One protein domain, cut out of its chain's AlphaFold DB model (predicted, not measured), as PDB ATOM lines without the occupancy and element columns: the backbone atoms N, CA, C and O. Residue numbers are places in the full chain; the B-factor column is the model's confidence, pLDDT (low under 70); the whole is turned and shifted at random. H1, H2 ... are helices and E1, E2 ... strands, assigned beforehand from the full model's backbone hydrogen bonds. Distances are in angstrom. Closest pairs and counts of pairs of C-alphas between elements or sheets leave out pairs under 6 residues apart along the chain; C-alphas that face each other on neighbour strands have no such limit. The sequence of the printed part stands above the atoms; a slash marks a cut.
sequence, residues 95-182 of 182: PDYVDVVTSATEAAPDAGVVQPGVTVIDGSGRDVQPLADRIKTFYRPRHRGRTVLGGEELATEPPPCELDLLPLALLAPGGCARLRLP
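This is residues 95 to 182 of the 182 residues of a protein of Pseudonocardia sp. Ae356_Ps1 (UniProt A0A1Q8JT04). H1 packs along one face of a narrow, twisted sheet; H2 stands off the other face on an arch of loops, and H3 with loop 156 to 168 lies at one end. The 88 printed residues include H1, E1, H2, E2, H3, E3, in that order; the class is mixed, and so is the sheet, E1 E3 E2. It is only just loose, close to compact: radius of gyration of the C-alphas 14.6 A, spans 45 by 30 by 22 A.

H1, residues 97 to 107, is on the sheet, height 8.8 A; its closest C-alphas to E3, residues 169 to 180, are Tyr 97 and Cys 176, 5.1 A. E1, residues 113 to 121, is parallel to E3, with N 115 and O 170 at 2.8 A. H2, residues 131 to 139, is not on the sheet. E2, residues 147 to 149, is antiparallel to E3, with N 149 and O 169 at 2.8 A. H3, residues 151 to 155, only grazes the sheet. Every O i to N i+4 pair is within hydrogen-bond range in H1, 3 of 5 in H2, 0 of 1 in H3, where 2 of 2 i+3 pairs are.

H1 begins at C-alpha 97 (-34.735, -50.613, 0.512) and spans 15.5 A; E1 spans 24.0 A. E3 spans 24.1 A, bends by 92 degrees at residue 173 and ends at C-alpha 180 (-26.198, -36.989, 2.539).

The printed part has no cut. The H3 to E3 link is long. Residues 144 and 156 to 182 have pLDDT under 70.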
ATOM      1  N   PRO A  95     -33.077 -49.446   5.799       96.62
ATOM      2  CA  PRO A  95     -33.055 -50.885   6.104       96.62
ATOM      3  C   PRO A  95     -34.061 -51.758   5.332       96.62
ATOM      4  O   PRO A  95     -33.952 -52.982   5.355       96.62
ATOM      5  N   ASP A  96     -35.073 -51.151   4.715       95.94
ATOM      6  CA  ASP A  96     -36.134 -51.782   3.927       95.94
ATOM      7  C   ASP A  96     -36.003 -51.551   2.409       95.94
ATOM      8  O   ASP A  96     -36.883 -51.962   1.656       95.94
ATOM      9  N   TYR A  97     -34.915 -50.941   1.930       97.25
ATOM     10  CA  TYR A  97     -34.735 -50.613   0.512       97.25
ATOM     11  C   TYR A  97     -34.858 -51.839  -0.397       97.25
ATOM     12  O   TYR A  97     -35.597 -51.810  -1.382       97.25
ATOM     13  N   VAL A  98     -34.181 -52.940  -0.051       97.69
ATOM     14  CA  VAL A  98     -34.216 -54.174  -0.853       97.69
ATOM     15  C   VAL A  98     -35.630 -54.768  -0.906       97.69
ATOM     16  O   VAL A  98     -36.044 -55.254  -1.961       97.69
ATOM     17  N   ASP A  99     -36.393 -54.694   0.189       96.31
ATOM     18  CA  ASP A  99     -37.794 -55.135   0.222       96.31
ATOM     19  C   ASP A  99     -38.684 -54.252  -0.653       96.31
ATOM     20  O   ASP A  99     -39.509 -54.767  -1.409       96.31
ATOM     21  N   VAL A 100     -38.498 -52.932  -0.592       94.88
ATOM     22  CA  VAL A 100     -39.282 -51.985  -1.391       94.88
ATOM     23  C   VAL A 100     -39.018 -52.171  -2.879       94.88
ATOM     24  O   VAL A 100     -39.975 -52.260  -3.648       94.88
ATOM     25  N   VAL A 101     -37.751 -52.274  -3.288       95.44
ATOM     26  CA  VAL A 101     -37.395 -52.504  -4.695       95.44
ATOM     27  C   VAL A 101     -37.940 -53.851  -5.162       95.44
ATOM     28  O   VAL A 101     -38.630 -53.892  -6.171       95.44
ATOM     29  N   THR A 102     -37.742 -54.925  -4.392       94.69
ATOM     30  CA  THR A 102     -38.303 -56.253  -4.707       94.69
ATOM     31  C   THR A 102     -39.822 -56.213  -4.878       94.69
ATOM     32  O   THR A 102     -40.354 -56.711  -5.865       94.69
ATOM     33  N   SER A 103     -40.538 -55.614  -3.927       94.62
ATOM     34  CA  SER A 103     -41.999 -55.528  -3.974       94.62
ATOM     35  C   SER A 103     -42.483 -54.699  -5.165       94.62
ATOM     36  O   SER A 103     -43.513 -55.004  -5.771       94.62
ATOM     37  N   ALA A 104     -41.751 -53.638  -5.513       92.75
ATOM     38  CA  ALA A 104     -42.031 -52.804  -6.671       92.75
ATOM     39  C   ALA A 104     -41.895 -53.601  -7.977       92.75
ATOM     40  O   ALA A 104     -42.851 -53.648  -8.749       92.75
ATOM     41  N   THR A 105     -40.772 -54.287  -8.180       93.38
ATOM     42  CA  THR A 105     -40.512 -55.073  -9.397       93.38
ATOM     43  C   THR A 105     -41.455 -56.266  -9.531       93.38
ATOM     44  O   THR A 105     -41.917 -56.559 -10.624       93.38
ATOM     45  N   GLU A 106     -41.814 -56.931  -8.427       92.81
ATOM     46  CA  GLU A 106     -42.771 -58.052  -8.448       92.81
ATOM     47  C   GLU A 106     -44.178 -57.616  -8.873       92.81
ATOM     48  O   GLU A 106     -44.928 -58.398  -9.454       92.81
ATOM     49  N   ALA A 107     -44.551 -56.369  -8.598       91.88
ATOM     50  CA  ALA A 107     -45.886 -55.878  -8.907       91.88
ATOM     51  C   ALA A 107     -46.002 -55.093 -10.212       91.88
ATOM     52  O   ALA A 107     -47.119 -54.886 -10.684       91.88
ATOM     53  N   ALA A 108     -44.883 -54.647 -10.776       92.25
ATOM     54  CA  ALA A 108     -44.818 -54.188 -12.156       92.25
ATOM     55  C   ALA A 108     -43.627 -54.865 -12.854       92.25
ATOM     56  O   ALA A 108     -42.588 -54.227 -13.031       92.25
ATOM     57  N   PRO A 109     -43.769 -56.146 -13.245       90.38
ATOM     58  CA  PRO A 109     -42.703 -56.889 -13.920       90.38
ATOM     59  C   PRO A 109     -42.210 -56.233 -15.216       90.38
ATOM     60  O   PRO A 109     -41.062 -56.426 -15.591       90.38
ATOM     61  N   ASP A 110     -43.056 -55.429 -15.868       90.75
ATOM     62  CA  ASP A 110     -42.726 -54.717 -17.110       90.75
ATOM     63  C   ASP A 110     -42.035 -53.355 -16.877       90.75
ATOM     64  O   ASP A 110     -41.748 -52.625 -17.828       90.75
ATOM     65  N   ALA A 111     -41.794 -52.962 -15.619       91.75
ATOM     66  CA  ALA A 111     -41.076 -51.728 -15.315       91.75
ATOM     67  C   ALA A 111     -39.608 -51.835 -15.756       91.75
ATOM     68  O   ALA A 111     -38.954 -52.846 -15.526       91.75
ATOM     69  N   GLY A 112     -39.073 -50.764 -16.346       92.56
ATOM     70  CA  GLY A 112     -37.647 -50.661 -16.679       92.56
ATOM     71  C   GLY A 112     -36.822 -49.979 -15.586       92.56
ATOM     72  O   GLY A 112     -35.611 -50.163 -15.511       92.56
ATOM     73  N   VAL A 113     -37.469 -49.174 -14.738       93.19
ATOM     74  CA  VAL A 113     -36.826 -48.428 -13.648       93.19
ATOM     75  C   VAL A 113     -37.740 -48.418 -12.427       93.19
ATOM     76  O   VAL A 113     -38.948 -48.207 -12.533       93.19
ATOM     77  N   VAL A 114     -37.156 -48.580 -11.243       92.38
ATOM     78  CA  VAL A 114     -37.833 -48.328  -9.967       92.38
ATOM     79  C   VAL A 114     -37.212 -47.095  -9.333       92.38
ATOM     80  O   VAL A 114     -35.992 -47.004  -9.210       92.38
ATOM     81  N   GLN A 115     -38.051 -46.158  -8.904       90.69
ATOM     82  CA  GLN A 115     -37.635 -44.967  -8.179       90.69
ATOM     83  C   GLN A 115     -38.251 -44.978  -6.773       90.69
ATOM     84  O   GLN A 115     -39.389 -44.538  -6.573       90.69
ATOM     85  N   PRO A 116     -37.506 -45.467  -5.773       89.56
ATOM     86  CA  PRO A 116     -37.897 -45.335  -4.381       89.56
ATOM     87  C   PRO A 116     -37.811 -43.876  -3.915       89.56
ATOM     88  O   PRO A 116     -37.094 -43.053  -4.494       89.56
ATOM     89  N   GLY A 117     -38.517 -43.535  -2.837       86.69
ATOM     90  CA  GLY A 117     -38.392 -42.208  -2.243       86.69
ATOM     91  C   GLY A 117     -36.998 -41.964  -1.659       86.69
ATOM     92  O   GLY A 117     -36.280 -42.892  -1.286       86.69
ATOM     93  N   VAL A 118     -36.640 -40.688  -1.523       88.31
ATOM     94  CA  VAL A 118     -35.354 -40.256  -0.960       88.31
ATOM     95  C   VAL A 118     -35.596 -39.226   0.136       88.31
ATOM     96  O   VAL A 118     -36.376 -38.290  -0.060       88.31
ATOM     97  N   THR A 119     -34.909 -39.387   1.264       90.44
ATOM     98  CA  THR A 119     -34.824 -38.395   2.344       90.44
ATOM     99  C   THR A 119     -33.440 -37.764   2.311       90.44
ATOM    100  O   THR A 119     -32.453 -38.480   2.205       90.44
ATOM    101  N   VAL A 120     -33.335 -36.440   2.395       92.31
ATOM    102  CA  VAL A 120     -32.017 -35.797   2.478       92.31
ATOM    103  C   VAL A 120     -31.604 -35.696   3.941       92.31
ATOM    104  O   VAL A 120     -32.421 -35.319   4.777       92.31
ATOM    105  N   ILE A 121     -30.355 -36.038   4.248       91.94
ATOM    106  CA  ILE A 121     -29.765 -35.943   5.585       91.94
ATOM    107  C   ILE A 121     -28.549 -35.011   5.591       91.94
ATOM    108  O   ILE A 121     -27.848 -34.864   4.591       91.94
ATOM    109  N   ASP A 122     -28.300 -34.366   6.728       91.50
ATOM    110  CA  ASP A 122     -27.126 -33.519   6.934       91.50
ATOM    111  C   ASP A 122     -25.892 -34.304   7.419       91.50
ATOM    112  O   ASP A 122     -25.908 -35.525   7.617       91.50
ATOM    113  N   GLY A 123     -24.807 -33.570   7.686       88.38
ATOM    114  CA  GLY A 123     -23.569 -34.100   8.254       88.38
ATOM    115  C   GLY A 123     -23.733 -34.878   9.574       88.38
ATOM    116  O   GLY A 123     -22.916 -35.735   9.903       88.38
ATOM    117  N   SER A 124     -24.800 -34.621  10.325       88.94
ATOM    118  CA  SER A 124     -25.121 -35.300  11.585       88.94
ATOM    119  C   SER A 124     -26.169 -36.410  11.437       88.94
ATOM    120  O   SER A 124     -26.571 -37.002  12.435       88.94
ATOM    121  N   GLY A 125     -26.607 -36.703  10.208       86.75
ATOM    122  CA  GLY A 125     -27.628 -37.710   9.919       86.75
ATOM    123  C   GLY A 125     -29.060 -37.246  10.192       86.75
ATOM    124  O   GLY A 125     -29.969 -38.076  10.201       86.75
ATOM    125  N   ARG A 126     -29.283 -35.946  10.421       91.75
ATOM    126  CA  ARG A 126     -30.625 -35.389  10.627       91.75
ATOM    127  C   ARG A 126     -31.285 -35.114   9.291       91.75
ATOM    128  O   ARG A 126     -30.646 -34.581   8.388       91.75
ATOM    129  N   ASP A 127     -32.571 -35.417   9.208       92.81
ATOM    130  CA  ASP A 127     -33.374 -35.141   8.026       92.81
ATOM    131  C   ASP A 127     -33.439 -33.625   7.767       92.81
ATOM    132  O   ASP A 127     -33.709 -32.823   8.665       92.81
ATOM    133  N   VAL A 128     -33.202 -33.232   6.518       93.06
ATOM    134  CA  VAL A 128     -33.234 -31.843   6.058       93.06
ATOM    135  C   VAL A 128     -34.006 -31.726   4.747       93.06
ATOM    136  O   VAL A 128     -34.173 -32.687   4.000       93.06
ATOM    137  N   GLN A 129     -34.485 -30.517   4.450       89.75
ATOM    138  CA  GLN A 129     -35.128 -30.193   3.174       89.75
ATOM    139  C   GLN A 129     -34.457 -28.967   2.544       89.75
ATOM    140  O   GLN A 129     -34.915 -27.833   2.730       89.75
ATOM    141  N   PRO A 130     -33.348 -29.182   1.818       89.25
ATOM    142  CA  PRO A 130     -32.642 -28.132   1.095       89.25
ATOM    143  C   PRO A 130     -33.544 -27.444   0.068       89.25
ATOM    144  O   PRO A 130     -34.558 -27.994  -0.367       89.25
ATOM    145  N   LEU A 131     -33.150 -26.246  -0.372       89.88
ATOM    146  CA  LEU A 131     -33.904 -25.489  -1.377       89.88
ATOM    147  C   LEU A 131     -34.177 -26.323  -2.638       89.88
ATOM    148  O   LEU A 131     -35.307 -26.335  -3.120       89.88
ATOM    149  N   ALA A 132     -33.176 -27.056  -3.129       87.12
ATOM    150  CA  ALA A 132     -33.324 -27.911  -4.302       87.12
ATOM    151  C   ALA A 132     -34.420 -28.976  -4.108       87.12
ATOM    152  O   ALA A 132     -35.265 -29.147  -4.981       87.12
ATOM    153  N   ASP A 133     -34.472 -29.651  -2.959       86.75
ATOM    154  CA  ASP A 133     -35.474 -30.691  -2.687       86.75
ATOM    155  C   ASP A 133     -36.869 -30.124  -2.397       86.75
ATOM    156  O   ASP A 133     -37.888 -30.729  -2.750       86.75
ATOM    157  N   ARG A 134     -36.938 -28.904  -1.855       87.06
ATOM    158  CA  ARG A 134     -38.192 -28.144  -1.770       87.06
ATOM    159  C   ARG A 134     -38.731 -27.809  -3.160       87.06
ATOM    160  O   ARG A 134     -39.923 -27.981  -3.394       87.06
ATOM    161  N   ILE A 135     -37.865 -27.400  -4.090       87.00
ATOM    162  CA  ILE A 135     -38.244 -27.141  -5.489       87.00
ATOM    163  C   ILE A 135     -38.653 -28.447  -6.188       87.00
ATOM    164  O   ILE A 135     -39.685 -28.462  -6.851       87.00
ATOM    165  N   LYS A 136     -37.945 -29.568  -5.971       82.50
ATOM    166  CA  LYS A 136     -38.344 -30.898  -6.485       82.50
ATOM    167  C   LYS A 136     -39.775 -31.266  -6.105       82.50
ATOM    168  O   LYS A 136     -40.485 -31.880  -6.888       82.50
ATOM    169  N   THR A 137     -40.221 -30.874  -4.915       80.81
ATOM    170  CA  THR A 137     -41.588 -31.154  -4.449       80.81
ATOM    171  C   THR A 137     -42.659 -30.440  -5.285       80.81
ATOM    172  O   THR A 137     -43.792 -30.910  -5.351       80.81
ATOM    173  N   PHE A 138     -42.316 -29.336  -5.955       80.81
ATOM    174  CA  PHE A 138     -43.247 -28.606  -6.814       80.81
ATOM    175  C   PHE A 138     -43.607 -29.382  -8.090       80.81
ATOM    176  O   PHE A 138     -44.776 -29.393  -8.461       80.81
ATOM    177  N   TYR A 139     -42.626 -30.041  -8.718       76.81
ATOM    178  CA  TYR A 139     -42.793 -30.746  -9.997       76.81
ATOM    179  C   TYR A 139     -42.786 -32.278  -9.881       76.81
ATOM    180  O   TYR A 139     -42.910 -32.975 -10.880       76.81
ATOM    181  N   ARG A 140     -42.629 -32.837  -8.674       74.69
ATOM    182  CA  ARG A 140     -42.766 -34.283  -8.455       74.69
ATOM    183  C   ARG A 140     -44.190 -34.738  -8.811       74.69
ATOM    184  O   ARG A 140     -45.136 -34.134  -8.294       74.69
ATOM    185  N   PRO A 141     -44.351 -35.823  -9.594       73.81
ATOM    186  CA  PRO A 141     -45.662 -36.369  -9.914       73.81
ATOM    187  C   PRO A 141     -46.464 -36.666  -8.642       73.81
ATOM    188  O   PRO A 141     -45.976 -37.298  -7.698       73.81
ATOM    189  N   ARG A 142     -47.697 -36.154  -8.580       74.69
ATOM    190  CA  ARG A 142     -48.552 -36.263  -7.392       74.69
ATOM    191  C   ARG A 142     -49.426 -37.501  -7.485       74.69
ATOM    192  O   ARG A 142     -50.594 -37.418  -7.852       74.69
ATOM    193  N   HIS A 143     -48.883 -38.635  -7.065       73.00
ATOM    194  CA  HIS A 143     -49.651 -39.870  -6.965       73.00
ATOM    195  C   HIS A 143     -49.828 -40.322  -5.518       73.00
ATOM    196  O   HIS A 143     -49.034 -40.003  -4.630       73.00
ATOM    197  N   ARG A 144     -50.909 -41.064  -5.269       66.75
ATOM    198  CA  ARG A 144     -51.137 -41.732  -3.989       66.75
ATOM    199  C   ARG A 144     -50.627 -43.159  -4.089       66.75
ATOM    200  O   ARG A 144     -51.160 -43.952  -4.853       66.75
ATOM    201  N   GLY A 145     -49.654 -43.488  -3.249       75.75
ATOM    202  CA  GLY A 145     -49.101 -44.831  -3.199       75.75
ATOM    203  C   GLY A 145     -48.146 -45.103  -4.356       75.75
ATOM    204  O   GLY A 145     -47.433 -44.210  -4.803       75.75
ATOM    205  N   ARG A 146     -48.097 -46.365  -4.776       81.06
ATOM    206  CA  ARG A 146     -47.190 -46.828  -5.820       81.06
ATOM    207  C   ARG A 146     -47.809 -46.613  -7.199       81.06
ATOM    208  O   ARG A 146     -48.947 -47.027  -7.413       81.06
ATOM    209  N   THR A 147     -47.059 -46.027  -8.125       87.94
ATOM    210  CA  THR A 147     -47.560 -45.682  -9.464       87.94
ATOM    211  C   THR A 147     -46.555 -46.045 -10.538       87.94
ATOM    212  O   THR A 147     -45.376 -45.731 -10.404       87.94
ATOM    213  N   VAL A 148     -47.042 -46.700 -11.588       88.44
ATOM    214  CA  VAL A 148     -46.285 -46.973 -12.807       88.44
ATOM    215  C   VAL A 148     -46.574 -45.834 -13.784       88.44
ATOM    216  O   VAL A 148     -47.739 -45.566 -14.064       88.44
ATOM    217  N   LEU A 149     -45.533 -45.163 -14.262       87.56
ATOM    218  CA  LEU A 149     -45.591 -44.111 -15.278       87.56
ATOM    219  C   LEU A 149     -44.893 -44.612 -16.529       87.56
ATOM    220  O   LEU A 149     -43.846 -45.225 -16.392       87.56
ATOM    221  N   GLY A 150     -45.410 -44.348 -17.724       86.31
ATOM    222  CA  GLY A 150     -44.766 -44.746 -18.979       86.31
ATOM    223  C   GLY A 150     -44.972 -43.711 -20.075       86.31
ATOM    224  O   GLY A 150     -45.792 -42.807 -19.934       86.31
ATOM    225  N   GLY A 151     -44.215 -43.833 -21.166       84.62
ATOM    226  CA  GLY A 151     -44.316 -42.911 -22.295       84.62
ATOM    227  C   GLY A 151     -44.098 -41.458 -21.875       84.62
ATOM    228  O   GLY A 151     -43.175 -41.133 -21.128       84.62
ATOM    229  N   GLU A 152     -44.976 -40.584 -22.341       79.75
ATOM    230  CA  GLU A 152     -44.925 -39.161 -22.025       79.75
ATOM    231  C   GLU A 152     -45.334 -38.832 -20.606       79.75
ATOM    232  O   GLU A 152     -44.870 -37.824 -20.088       79.75
ATOM    233  N   GLU A 153     -46.134 -39.658 -19.936       73.69
ATOM    234  CA  GLU A 153     -46.490 -39.416 -18.533       73.69
ATOM    235  C   GLU A 153     -45.245 -39.442 -17.636       73.69
ATOM    236  O   GLU A 153     -45.167 -38.716 -16.646       73.69
ATOM    237  N   LEU A 154     -44.226 -40.221 -18.019       79.06
ATOM    238  CA  LEU A 154     -42.914 -40.178 -17.376       79.06
ATOM    239  C   LEU A 154     -42.151 -38.873 -17.677       79.06
ATOM    240  O   LEU A 154     -41.346 -38.430 -16.858       79.06
ATOM    241  N   ALA A 155     -42.382 -38.265 -18.843       71.12
ATOM    242  CA  ALA A 155     -41.621 -37.129 -19.362       71.12
ATOM    243  C   ALA A 155     -42.277 -35.747 -19.149       71.12
ATOM    244  O   ALA A 155     -41.559 -34.747 -19.171       71.12
ATOM    245  N   THR A 156     -43.603 -35.656 -18.972       61.69
ATOM    246  CA  THR A 156     -44.374 -34.416 -19.222       61.69
ATOM    247  C   THR A 156     -45.141 -33.820 -18.045       61.69
ATOM    248  O   THR A 156     -45.794 -32.801 -18.235       61.69
ATOM    249  N   GLU A 157     -45.046 -34.327 -16.817       51.72
ATOM    250  CA  GLU A 157     -45.673 -33.633 -15.680       51.72
ATOM    251  C   GLU A 157     -44.892 -32.348 -15.283       51.72
ATOM    252  O   GLU A 157     -43.811 -32.474 -14.692       51.72
ATOM    253  N   PRO A 158     -45.426 -31.110 -15.507       45.72
ATOM    254  CA  PRO A 158     -46.625 -30.735 -16.298       45.72
ATOM    255  C   PRO A 158     -46.407 -29.618 -17.379       45.72
ATOM    256  O   PRO A 158     -45.560 -28.742 -17.157       45.72
ATOM    257  N   PRO A 159     -47.246 -29.478 -18.452       43.81
ATOM    258  CA  PRO A 159     -48.377 -30.323 -18.885       43.81
ATOM    259  C   PRO A 159     -48.390 -30.616 -20.435       43.81
ATOM    260  O   PRO A 159     -47.392 -30.361 -21.111       43.81
ATOM    261  N   PRO A 160     -49.481 -31.180 -21.016       49.69
ATOM    262  CA  PRO A 160     -49.465 -32.390 -21.841       49.69
ATOM    263  C   PRO A 160     -49.342 -32.123 -23.356       49.69
ATOM    264  O   PRO A 160     -49.960 -31.205 -23.900       49.69
ATOM    265  N   CYS A 161     -48.623 -32.975 -24.075       28.02
ATOM    266  CA  CYS A 161     -48.733 -33.065 -25.529       28.02
ATOM    267  C   CYS A 161     -48.410 -34.501 -25.923       28.02
ATOM    268  O   CYS A 161     -47.377 -34.979 -25.489       28.02
ATOM    269  N   GLU A 162     -49.328 -35.119 -26.669       40.16
ATOM    270  CA  GLU A 162     -49.353 -36.527 -27.086       40.16
ATOM    271  C   GLU A 162     -48.136 -36.982 -27.905       40.16
ATOM    272  O   GLU A 162     -47.681 -36.217 -28.763       40.16
ATOM    273  N   LEU A 163     -47.766 -38.262 -27.714       35.47
ATOM    274  CA  LEU A 163     -47.057 -39.232 -28.558       35.47
ATOM    275  C   LEU A 163     -46.501 -40.452 -27.774       35.47
ATOM    276  O   LEU A 163     -45.905 -40.392 -26.705       35.47
ATOM    277  N   ASP A 164     -46.700 -41.615 -28.385       38.16
ATOM    278  CA  ASP A 164     -46.498 -42.964 -27.858       38.16
ATOM    279  C   ASP A 164     -45.040 -43.422 -27.579       38.16
ATOM    280  O   ASP A 164     -44.098 -43.074 -28.290       38.16
ATOM    281  N   LEU A 165     -44.946 -44.371 -26.625       37.31
ATOM    282  CA  LEU A 165     -43.920 -45.422 -26.400       37.31
ATOM    283  C   LEU A 165     -42.530 -45.037 -25.839       37.31
ATOM    284  O   LEU A 165     -41.566 -44.898 -26.586       37.31
ATOM    285  N   LEU A 166     -42.387 -45.060 -24.501       38.06
ATOM    286  CA  LEU A 166     -41.109 -45.055 -23.749       38.06
ATOM    287  C   LEU A 166     -41.252 -45.750 -22.362       38.06
ATOM    288  O   LEU A 166     -42.383 -45.933 -21.904       38.06
ATOM    289  N   PRO A 167     -40.150 -46.203 -21.711       42.00
ATOM    290  CA  PRO A 167     -40.187 -47.244 -20.673       42.00
ATOM    291  C   PRO A 167     -40.884 -46.828 -19.374       42.00
ATOM    292  O   PRO A 167     -40.864 -45.667 -18.978       42.00
ATOM    293  N   LEU A 168     -41.476 -47.820 -18.702       41.78
ATOM    294  CA  LEU A 168     -42.264 -47.644 -17.487       41.78
ATOM    295  C   LEU A 168     -41.356 -47.441 -16.251       41.78
ATOM    296  O   LEU A 168     -40.503 -48.286 -15.970       41.78
ATOM    297  N   ALA A 169     -41.544 -46.358 -15.495       47.00
ATOM    298  CA  ALA A 169     -40.910 -46.106 -14.202       47.00
ATOM    299  C   ALA A 169     -41.914 -46.270 -13.055       47.00
ATOM    300  O   ALA A 169     -43.025 -45.742 -13.100       47.00
ATOM    301  N   LEU A 170     -41.515 -46.975 -11.998       43.59
ATOM    302  CA  LEU A 170     -42.355 -47.220 -10.833       43.59
ATOM    303  C   LEU A 170     -41.925 -46.368  -9.637       43.59
ATOM    304  O   LEU A 170     -40.862 -46.587  -9.058       43.59
ATOM    305  N   LEU A 171     -42.780 -45.432  -9.233       47.00
ATOM    306  CA  LEU A 171     -42.611 -44.636  -8.019       47.00
ATOM    307  C   LEU A 171     -43.140 -45.425  -6.823       47.00
ATOM    308  O   LEU A 171     -44.326 -45.750  -6.784       47.00
ATOM    309  N   ALA A 172     -42.292 -45.724  -5.838       38.28
ATOM    310  CA  ALA A 172     -42.711 -46.352  -4.583       38.28
ATOM    311  C   ALA A 172     -42.860 -45.295  -3.466       38.28
ATOM    312  O   ALA A 172     -41.983 -44.441  -3.310       38.28
ATOM    313  N   PRO A 173     -43.946 -45.321  -2.668       34.59
ATOM    314  CA  PRO A 173     -44.128 -44.387  -1.563       34.59
ATOM    315  C   PRO A 173     -43.138 -44.690  -0.423       34.59
ATOM    316  O   PRO A 173     -42.968 -45.845  -0.045       34.59
ATOM    317  N   GLY A 174     -42.546 -43.647   0.167       42.44
ATOM    318  CA  GLY A 174     -41.661 -43.751   1.340       42.44
ATOM    319  C   GLY A 174     -40.173 -43.548   1.025       42.44
ATOM    320  O   GLY A 174     -39.683 -43.948  -0.028       42.44
ATOM    321  N   GLY A 175     -39.453 -42.866   1.922       40.72
ATOM    322  CA  GLY A 175     -38.023 -42.573   1.780       40.72
ATOM    323  C   GLY A 175     -37.166 -43.821   1.987       40.72
ATOM    324  O   GLY A 175     -36.889 -44.176   3.125       40.72
ATOM    325  N   CYS A 176     -36.742 -44.469   0.905       42.88
ATOM    326  CA  CYS A 176     -35.963 -45.707   0.937       42.88
ATOM    327  C   CYS A 176     -34.453 -45.476   0.769       42.88
ATOM    328  O   CYS A 176     -33.657 -46.346   1.110       42.88
ATOM    329  N   ALA A 177     -34.027 -44.310   0.287       42.72
ATOM    330  CA  ALA A 177     -32.621 -43.908   0.299       42.72
ATOM    331  C   ALA A 177     -32.446 -42.615   1.104       42.72
ATOM    332  O   ALA A 177     -33.304 -41.730   1.064       42.72
ATOM    333  N   ARG A 178     -31.356 -42.506   1.864       48.31
ATOM    334  CA  ARG A 178     -30.960 -41.279   2.554       48.31
ATOM    335  C   ARG A 178     -29.747 -40.683   1.846       48.31
ATOM    336  O   ARG A 178     -28.671 -41.267   1.902       48.31
ATOM    337  N   LEU A 179     -29.944 -39.540   1.194       51.03
ATOM    338  CA  LEU A 179     -28.891 -38.799   0.497       51.03
ATOM    339  C   LEU A 179     -28.230 -37.834   1.474       51.03
ATOM    340  O   LEU A 179     -28.924 -36.976   2.026       51.03
ATOM    341  N   ARG A 180     -26.919 -37.944   1.690       46.16
ATOM    342  CA  ARG A 180     -26.198 -36.989   2.539       46.16
ATOM    343  C   ARG A 180     -25.680 -35.844   1.689       46.16
ATOM    344  O   ARG A 180     -25.004 -36.067   0.696       46.16
ATOM    345  N   LEU A 181     -25.991 -34.610   2.074       37.03
ATOM    346  CA  LEU A 181     -25.322 -33.461   1.465       37.03
ATOM    347  C   LEU A 181     -23.959 -33.222   2.134       37.03
ATOM    348  O   LEU A 181     -23.856 -33.421   3.350       37.03
ATOM    349  N   PRO A 182     -22.936 -32.809   1.361       36.56
ATOM    350  CA  PRO A 182     -21.629 -32.433   1.894       36.56
ATOM    351  C   PRO A 182     -21.700 -31.238   2.853       36.56
ATOM    352  O   PRO A 182     -22.555 -30.342   2.645       36.56
TER     353      PRO A 182